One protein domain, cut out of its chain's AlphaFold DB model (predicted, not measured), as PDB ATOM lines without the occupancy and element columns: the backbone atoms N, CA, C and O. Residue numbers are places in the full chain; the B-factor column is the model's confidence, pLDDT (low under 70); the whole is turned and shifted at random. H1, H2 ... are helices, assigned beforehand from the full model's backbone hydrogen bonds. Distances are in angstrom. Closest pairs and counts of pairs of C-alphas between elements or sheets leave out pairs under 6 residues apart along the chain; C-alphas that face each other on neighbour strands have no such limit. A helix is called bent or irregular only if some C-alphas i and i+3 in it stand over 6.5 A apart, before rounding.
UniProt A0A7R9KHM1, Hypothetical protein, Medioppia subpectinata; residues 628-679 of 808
ATOM      1  N   SER A 628      -6.184   6.495  -4.222       57.03
ATOM      2  CA  SER A 628      -6.602   5.240  -3.574       57.03
ATOM      3  C   SER A 628      -5.665   4.077  -3.880       57.03
ATOM      4  O   SER A 628      -5.540   3.174  -3.064       57.03
ATOM      5  N   ASP A 629      -4.975   4.124  -5.018       64.50
ATOM      6  CA  ASP A 629      -4.052   3.069  -5.442       64.50
ATOM      7  C   ASP A 629      -2.708   3.164  -4.705       64.50
ATOM      8  O   ASP A 629      -2.075   2.149  -4.422       64.50
ATOM      9  N   TYR A 630      -2.289   4.378  -4.322       62.44
ATOM     10  CA  TYR A 630      -1.064   4.605  -3.545       62.44
ATOM     11  C   TYR A 630      -1.274   4.334  -2.049       62.44
ATOM     12  O   TYR A 630      -0.368   3.888  -1.347       62.44
ATOM     13  N   LEU A 631      -2.492   4.590  -1.564       57.81
ATOM     14  CA  LEU A 631      -2.924   4.373  -0.183       57.81
ATOM     15  C   LEU A 631      -3.952   3.245  -0.081       57.81
ATOM     16  O   LEU A 631      -4.832   3.327   0.781       57.81
ATOM     17  N   ALA A 632      -3.868   2.213  -0.935       72.50
ATOM     18  CA  ALA A 632      -4.735   1.036  -0.836       72.50
ATOM     19  C   ALA A 632      -4.816   0.665   0.646       72.50
ATOM     20  O   ALA A 632      -3.766   0.612   1.278       72.50
ATOM     21  N   GLY A 633      -6.007   0.546   1.246       69.94
ATOM     22  CA  GLY A 633      -6.164   0.619   2.713       69.94
ATOM     23  C   GLY A 633      -5.214  -0.297   3.503       69.94
ATOM     24  O   GLY A 633      -4.782   0.030   4.605       69.94
ATOM     25  N   THR A 634      -4.780  -1.392   2.881       74.56
ATOM     26  CA  THR A 634      -3.735  -2.303   3.356       74.56
ATOM     27  C   THR A 634      -2.331  -1.691   3.469       74.56
ATOM     28  O   THR A 634      -1.581  -2.063   4.364       74.56
ATOM     29  N   GLY A 635      -1.935  -0.778   2.583       80.44
ATOM     30  CA  GLY A 635      -0.647  -0.082   2.561       80.44
ATOM     31  C   GLY A 635      -0.438   0.837   3.764       80.44
ATOM     32  O   GLY A 635       0.627   0.794   4.375       80.44
ATOM     33  N   VAL A 636      -1.466   1.588   4.178       76.88
ATOM     34  CA  VAL A 636      -1.401   2.427   5.391       76.88
ATOM     35  C   VAL A 636      -1.257   1.555   6.636       76.88
ATOM     36  O   VAL A 636      -0.391   1.801   7.473       76.88
ATOM     37  N   THR A 637      -2.048   0.485   6.733       78.25
ATOM     38  CA  THR A 637      -1.962  -0.466   7.845       78.25
ATOM     39  C   THR A 637      -0.602  -1.168   7.887       78.25
ATOM     40  O   THR A 637       0.014  -1.242   8.949       78.25
ATOM     41  N   ARG A 638      -0.074  -1.623   6.741       78.88
ATOM     42  CA  ARG A 638       1.273  -2.218   6.645       78.88
ATOM     43  C   ARG A 638       2.360  -1.235   7.068       78.88
ATOM     44  O   ARG A 638       3.251  -1.620   7.820       78.88
ATOM     45  N   LEU A 639       2.266   0.027   6.646       77.75
ATOM     46  CA  LEU A 639       3.208   1.067   7.052       77.75
ATOM     47  C   LEU A 639       3.171   1.274   8.574       77.75
ATOM     48  O   LEU A 639       4.225   1.273   9.206       77.75
ATOM     49  N   LEU A 640       1.981   1.357   9.175       77.25
ATOM     50  CA  LEU A 640       1.816   1.488  10.629       77.25
ATOM     51  C   LEU A 640       2.467   0.326  11.394       77.25
ATOM     52  O   LEU A 640       3.216   0.563  12.342       77.25
ATOM     53  N   PHE A 641       2.259  -0.918  10.952       82.19
ATOM     54  CA  PHE A 641       2.898  -2.080  11.577       82.19
ATOM     55  C   PHE A 641       4.407  -2.157  11.319       82.19
ATOM     56  O   PHE A 641       5.127  -2.652  12.180       82.19
ATOM     57  N   SER A 642       4.906  -1.640  10.191       79.88
ATOM     58  CA  SER A 642       6.349  -1.579   9.906       79.88
ATOM     59  C   SER A 642       7.083  -0.506  10.719       79.88
ATOM     60  O   SER A 642       8.256  -0.670  11.042       79.88
ATOM     61  N   LEU A 643       6.395   0.575  11.103       73.38
ATOM     62  CA  LEU A 643       6.968   1.652  11.915       73.38
ATOM     63  C   LEU A 643       7.033   1.304  13.409       73.38
ATOM     64  O   LEU A 643       7.901   1.827  14.109       73.38
ATOM     65  N   GLY A 644       6.160   0.411  13.891       75.25
ATOM     66  CA  GLY A 644       6.150  -0.065  15.281       75.25
ATOM     67  C   GLY A 644       7.504  -0.625  15.756       75.25
ATOM     68  O   GLY A 644       8.034  -0.113  16.740       75.25
ATOM     69  N   PRO A 645       8.113  -1.595  15.038       68.12
ATOM     70  CA  PRO A 645       9.437  -2.163  15.321       68.12
ATOM     71  C   PRO A 645      10.557  -1.154  15.520       68.12
ATOM     72  O   PRO A 645      11.399  -1.339  16.392       68.12
ATOM     73  N   HIS A 646      10.559  -0.076  14.740       65.69
ATOM     74  CA  HIS A 646      11.655   0.888  14.735       65.69
ATOM     75  C   HIS A 646      11.491   2.014  15.763       65.69
ATOM     76  O   HIS A 646      12.389   2.842  15.899       65.69
ATOM     77  N   ARG A 647      10.354   2.081  16.470       68.31
ATOM     78  CA  ARG A 647      10.047   3.148  17.439       68.31
ATOM     79  C   ARG A 647       9.413   2.649  18.740       68.31
ATOM     80  O   ARG A 647       8.806   3.447  19.455       68.31
ATOM     81  N   TYR A 648       9.554   1.361  19.069       70.62
ATOM     82  CA  TYR A 648       9.004   0.798  20.310       70.62
ATOM     83  C   TYR A 648       9.435   1.591  21.555       70.62
ATOM     84  O   TYR A 648       8.590   1.854  22.407       70.62
ATOM     85  N   ASP A 649      10.680   2.074  21.575       64.88
ATOM     86  CA  ASP A 649      11.276   2.830  22.687       64.88
ATOM     87  C   ASP A 649      10.656   4.216  22.948       64.88
ATOM     88  O   ASP A 649      11.042   4.862  23.914       64.88
ATOM     89  N   GLY A 650       9.736   4.699  22.101       75.94
ATOM     90  CA  GLY A 650       9.015   5.961  22.340       75.94
ATOM     91  C   GLY A 650       7.512   5.918  22.057       75.94
ATOM     92  O   GLY A 650       6.812   6.899  22.295       75.94
ATOM     93  N   LEU A 651       6.994   4.810  21.516       73.81
ATOM     94  CA  LEU A 651       5.553   4.607  21.312       73.81
ATOM     95  C   LEU A 651       4.877   3.986  22.538       73.81
ATOM     96  O   LEU A 651       3.683   4.195  22.744       73.81
ATOM     97  N   PHE A 652       5.622   3.225  23.343       83.25
ATOM     98  CA  PHE A 652       5.073   2.422  24.434       83.25
ATOM     99  C   PHE A 652       5.835   2.640  25.745       83.25
ATOM    100  O   PHE A 652       6.279   1.690  26.384       83.25
ATOM    101  N   ASP A 653       5.943   3.898  26.172       75.88
ATOM    102  CA  ASP A 653       6.586   4.256  27.447       75.88
ATOM    103  C   ASP A 653       5.785   3.770  28.666       75.88
ATOM    104  O   ASP A 653       6.328   3.573  29.754       75.88
ATOM    105  N   HIS A 654       4.480   3.552  28.493       86.81
ATOM    106  CA  HIS A 654       3.597   3.080  29.551       86.81
ATOM    107  C   HIS A 654       3.374   1.563  29.461       86.81
ATOM    108  O   HIS A 654       2.799   1.067  28.488       86.81
ATOM    109  N   GLN A 655       3.737   0.829  30.520       80.12
ATOM    110  CA  GLN A 655       3.671  -0.641  30.569       80.12
ATOM    111  C   GLN A 655       2.276  -1.205  30.251       80.12
ATOM    112  O   GLN A 655       2.173  -2.160  29.492       80.12
ATOM    113  N   LEU A 656       1.193  -0.588  30.745       78.56
ATOM    114  CA  LEU A 656      -0.176  -1.028  30.410       78.56
ATOM    115  C   LEU A 656      -0.487  -0.965  28.905       78.56
ATOM    116  O   LEU A 656      -1.142  -1.860  28.379       78.56
ATOM    117  N   VAL A 657      -0.005   0.063  28.199       83.31
ATOM    118  CA  VAL A 657      -0.231   0.202  26.751       83.31
ATOM    119  C   VAL A 657       0.606  -0.828  25.995       83.31
ATOM    120  O   VAL A 657       0.126  -1.414  25.027       83.31
ATOM    121  N   LEU A 658       1.824  -1.107  26.474       86.31
ATOM    122  CA  LEU A 658       2.672  -2.167  25.932       86.31
ATOM    123  C   LEU A 658       2.023  -3.549  26.090       86.31
ATOM    124  O   LEU A 658       1.969  -4.301  25.120       86.31
ATOM    125  N   PHE A 659       1.493  -3.871  27.273       85.25
ATOM    126  CA  PHE A 659       0.819  -5.147  27.519       85.25
ATOM    127  C   PHE A 659      -0.459  -5.291  26.694       85.25
ATOM    128  O   PHE A 659      -0.664  -6.332  26.073       85.25
ATOM    129  N   ALA A 660      -1.282  -4.240  26.601       87.00
ATOM    130  CA  ALA A 660      -2.465  -4.248  25.742       87.00
ATOM    131  C   ALA A 660      -2.089  -4.474  24.266       87.00
ATOM    132  O   ALA A 660      -2.706  -5.283  23.575       87.00
ATOM    133  N   TRP A 661      -1.030  -3.812  23.790       89.06
ATOM    134  CA  TRP A 661      -0.520  -3.994  22.432       89.06
ATOM    135  C   TRP A 661       0.018  -5.410  22.185       89.06
ATOM    136  O   TRP A 661      -0.252  -6.004  21.140       89.06
ATOM    137  N   GLN A 662       0.754  -5.979  23.143       87.62
ATOM    138  CA  GLN A 662       1.222  -7.364  23.073       87.62
ATOM    139  C   GLN A 662       0.055  -8.357  23.065       87.62
ATOM    140  O   GLN A 662       0.078  -9.286  22.261       87.62
ATOM    141  N   GLY A 663      -0.988  -8.120  23.869       90.12
ATOM    142  CA  GLY A 663      -2.210  -8.926  23.880       90.12
ATOM    143  C   GLY A 663      -2.891  -8.970  22.510       90.12
ATOM    144  O   GLY A 663      -3.135 -10.053  21.983       90.12
ATOM    145  N   VAL A 664      -3.082  -7.809  21.871       88.25
ATOM    146  CA  VAL A 664      -3.645  -7.730  20.507       88.25
ATOM    147  C   VAL A 664      -2.785  -8.503  19.503       88.25
ATOM    148  O   VAL A 664      -3.315  -9.229  18.664       88.25
ATOM    149  N   ARG A 665      -1.451  -8.402  19.589       84.50
ATOM    150  CA  ARG A 665      -0.555  -9.150  18.691       84.50
ATOM    151  C   ARG A 665      -0.673 -10.659  18.884       84.50
ATOM    152  O   ARG A 665      -0.711 -11.378  17.890       84.50
ATOM    153  N   ILE A 666      -0.710 -11.134  20.128       85.75
ATOM    154  CA  ILE A 666      -0.807 -12.565  20.444       85.75
ATOM    155  C   ILE A 666      -2.133 -13.133  19.931       85.75
ATOM    156  O   ILE A 666      -2.113 -14.155  19.248       85.75
ATOM    157  N   GLU A 667      -3.259 -12.451  20.167       82.31
ATOM    158  CA  GLU A 667      -4.565 -12.887  19.651       82.31
ATOM    159  C   GLU A 667      -4.576 -12.947  18.116       82.31
ATOM    160  O   GLU A 667      -5.052 -13.923  17.539       82.31
ATOM    161  N   MET A 668      -3.990 -11.954  17.433       73.25
ATOM    162  CA  MET A 668      -3.879 -11.979  15.970       73.25
ATOM    163  C   MET A 668      -3.063 -13.180  15.473       73.25
ATOM    164  O   MET A 668      -3.480 -13.841  14.522       73.25
ATOM    165  N   TYR A 669      -1.940 -13.503  16.121       73.00
ATOM    166  CA  TYR A 669      -1.140 -14.682  15.773       73.00
ATOM    167  C   TYR A 669      -1.887 -15.993  16.030       73.00
ATOM    168  O   TYR A 669      -1.843 -16.892  15.195       73.00
ATOM    169  N   GLN A 670      -2.604 -16.099  17.149       77.44
ATOM    170  CA  GLN A 670      -3.390 -17.289  17.474       77.44
ATOM    171  C   GLN A 670      -4.525 -17.515  16.475       77.44
ATOM    172  O   GLN A 670      -4.754 -18.652  16.071       77.44
ATOM    173  N   ILE A 671      -5.204 -16.454  16.027       73.56
ATOM    174  CA  ILE A 671      -6.251 -16.553  15.000       73.56
ATOM    175  C   ILE A 671      -5.658 -17.033  13.674       73.56
ATOM    176  O   ILE A 671      -6.216 -17.936  13.056       73.56
ATOM    177  N   VAL A 672      -4.521 -16.467  13.255       71.81
ATOM    178  CA  VAL A 672      -3.838 -16.881  12.020       71.81
ATOM    179  C   VAL A 672      -3.423 -18.349  12.104       71.81
ATOM    180  O   VAL A 672      -3.739 -19.110  11.196       71.81
ATOM    181  N   ASN A 673      -2.811 -18.774  13.209       62.41
ATOM    182  CA  ASN A 673      -2.394 -20.165  13.385       62.41
ATOM    183  C   ASN A 673      -3.591 -21.120  13.458       62.41
ATOM    184  O   ASN A 673      -3.596 -22.127  12.771       62.41
ATOM    185  N   THR A 674      -4.663 -20.765  14.173       73.12
ATOM    186  CA  THR A 674      -5.887 -21.589  14.233       73.12
ATOM    187  C   THR A 674      -6.553 -21.726  12.860       73.12
ATOM    188  O   THR A 674      -7.187 -22.739  12.567       73.12
ATOM    189  N   PHE A 675      -6.442 -20.701  12.012       61.19
ATOM    190  CA  PHE A 675      -6.970 -20.730  10.650       61.19
ATOM    191  C   PHE A 675      -6.097 -21.559   9.698       61.19
ATOM    192  O   PHE A 675      -6.632 -22.198   8.789       61.19
ATOM    193  N   LEU A 676      -4.777 -21.562   9.909       62.88
ATOM    194  CA  LEU A 676      -3.824 -22.387   9.166       62.88
ATOM    195  C   LEU A 676      -3.915 -23.863   9.583       62.88
ATOM    196  O   LEU A 676      -4.017 -24.718   8.714       62.88
ATOM    197  N   ASP A 677      -4.010 -24.156  10.881       64.94
ATOM    198  CA  ASP A 677      -4.084 -25.527  11.414       64.94
ATOM    199  C   ASP A 677      -5.387 -26.251  11.039       64.94
ATOM    200  O   ASP A 677      -5.437 -27.476  10.994       64.94
ATOM    201  N   LYS A 678      -6.469 -25.513  10.760       61.66
ATOM    202  CA  LYS A 678      -7.751 -26.100  10.330       61.66
ATOM    203  C   LYS A 678      -7.846 -26.356   8.828       61.66
ATOM    204  O   LYS A 678      -8.825 -26.959   8.392       61.66
ATOM    205  N   ASN A 679      -6.877 -25.897   8.041       49.03
ATOM    206  CA  ASN A 679      -6.880 -26.051   6.593       49.03
ATOM    207  C   ASN A 679      -5.567 -26.709   6.146       49.03
ATOM    208  O   ASN A 679      -4.618 -26.017   5.800       49.03
TER     209      ASN A 679
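What this domain is: This is residues 628 to 679 of the 808 residues of the protein "Hypothetical protein" of Medioppia subpectinata (UniProt A0A7R9KHM1). Two helices, H1 and the longer H3, make the two arms of an open V, with the short helix H2 at its corner. The arms spread from there with empty space between them, and residues 628 to 642 and 662 to 679 stand free. The printed part has 52 residues with three named helices, in the order H1, H2, H3, and no named strand; the class is all helix. The whole is loose, with a radius of gyration of the C-alphas of 14.1 A, and flat, spanning 39 by 32 by 14 A.

How they stand to each other: H1, residues 633 to 646, and H2, residues 648 to 651, are close but not clearly touching, with 1 pair of C-alphas within 8 A, those of Gly 644 and Leu 651 at 7.7 A. H3, residues 655 to 677, is apart from H1 and from H2. Every O i to N i+4 pair is within hydrogen-bond range in H3, against 8 of 10 in H1; H2 is too short for such a pair.

Where its parts are: H1 begins at C-alpha 633, at (-6.164, 0.619, 2.713), and is 21.5 A long from first to last C-alpha. It is neither bent nor irregular, but only just: C-alphas 642 and 645 are 6.3 A apart. H2 has four residues and measures 5.2 A. H3 runs 32.3 A from C-alpha 655, at (3.671, -0.641, 30.569), to C-alpha 677, at (-4.084, -25.527, 11.414).

The domain as a whole: The two C-alphas farthest apart are those of Asp 653 and Asn 679, at 39.2 A. The printed part has no cut, and both links, H1 to H2 and H2 to H3, are tight. Mean pLDDT of the printed part is 74.7; it is under 70 in 15 residues, among them 628 to 631, 645 to 647 and 675 to 679.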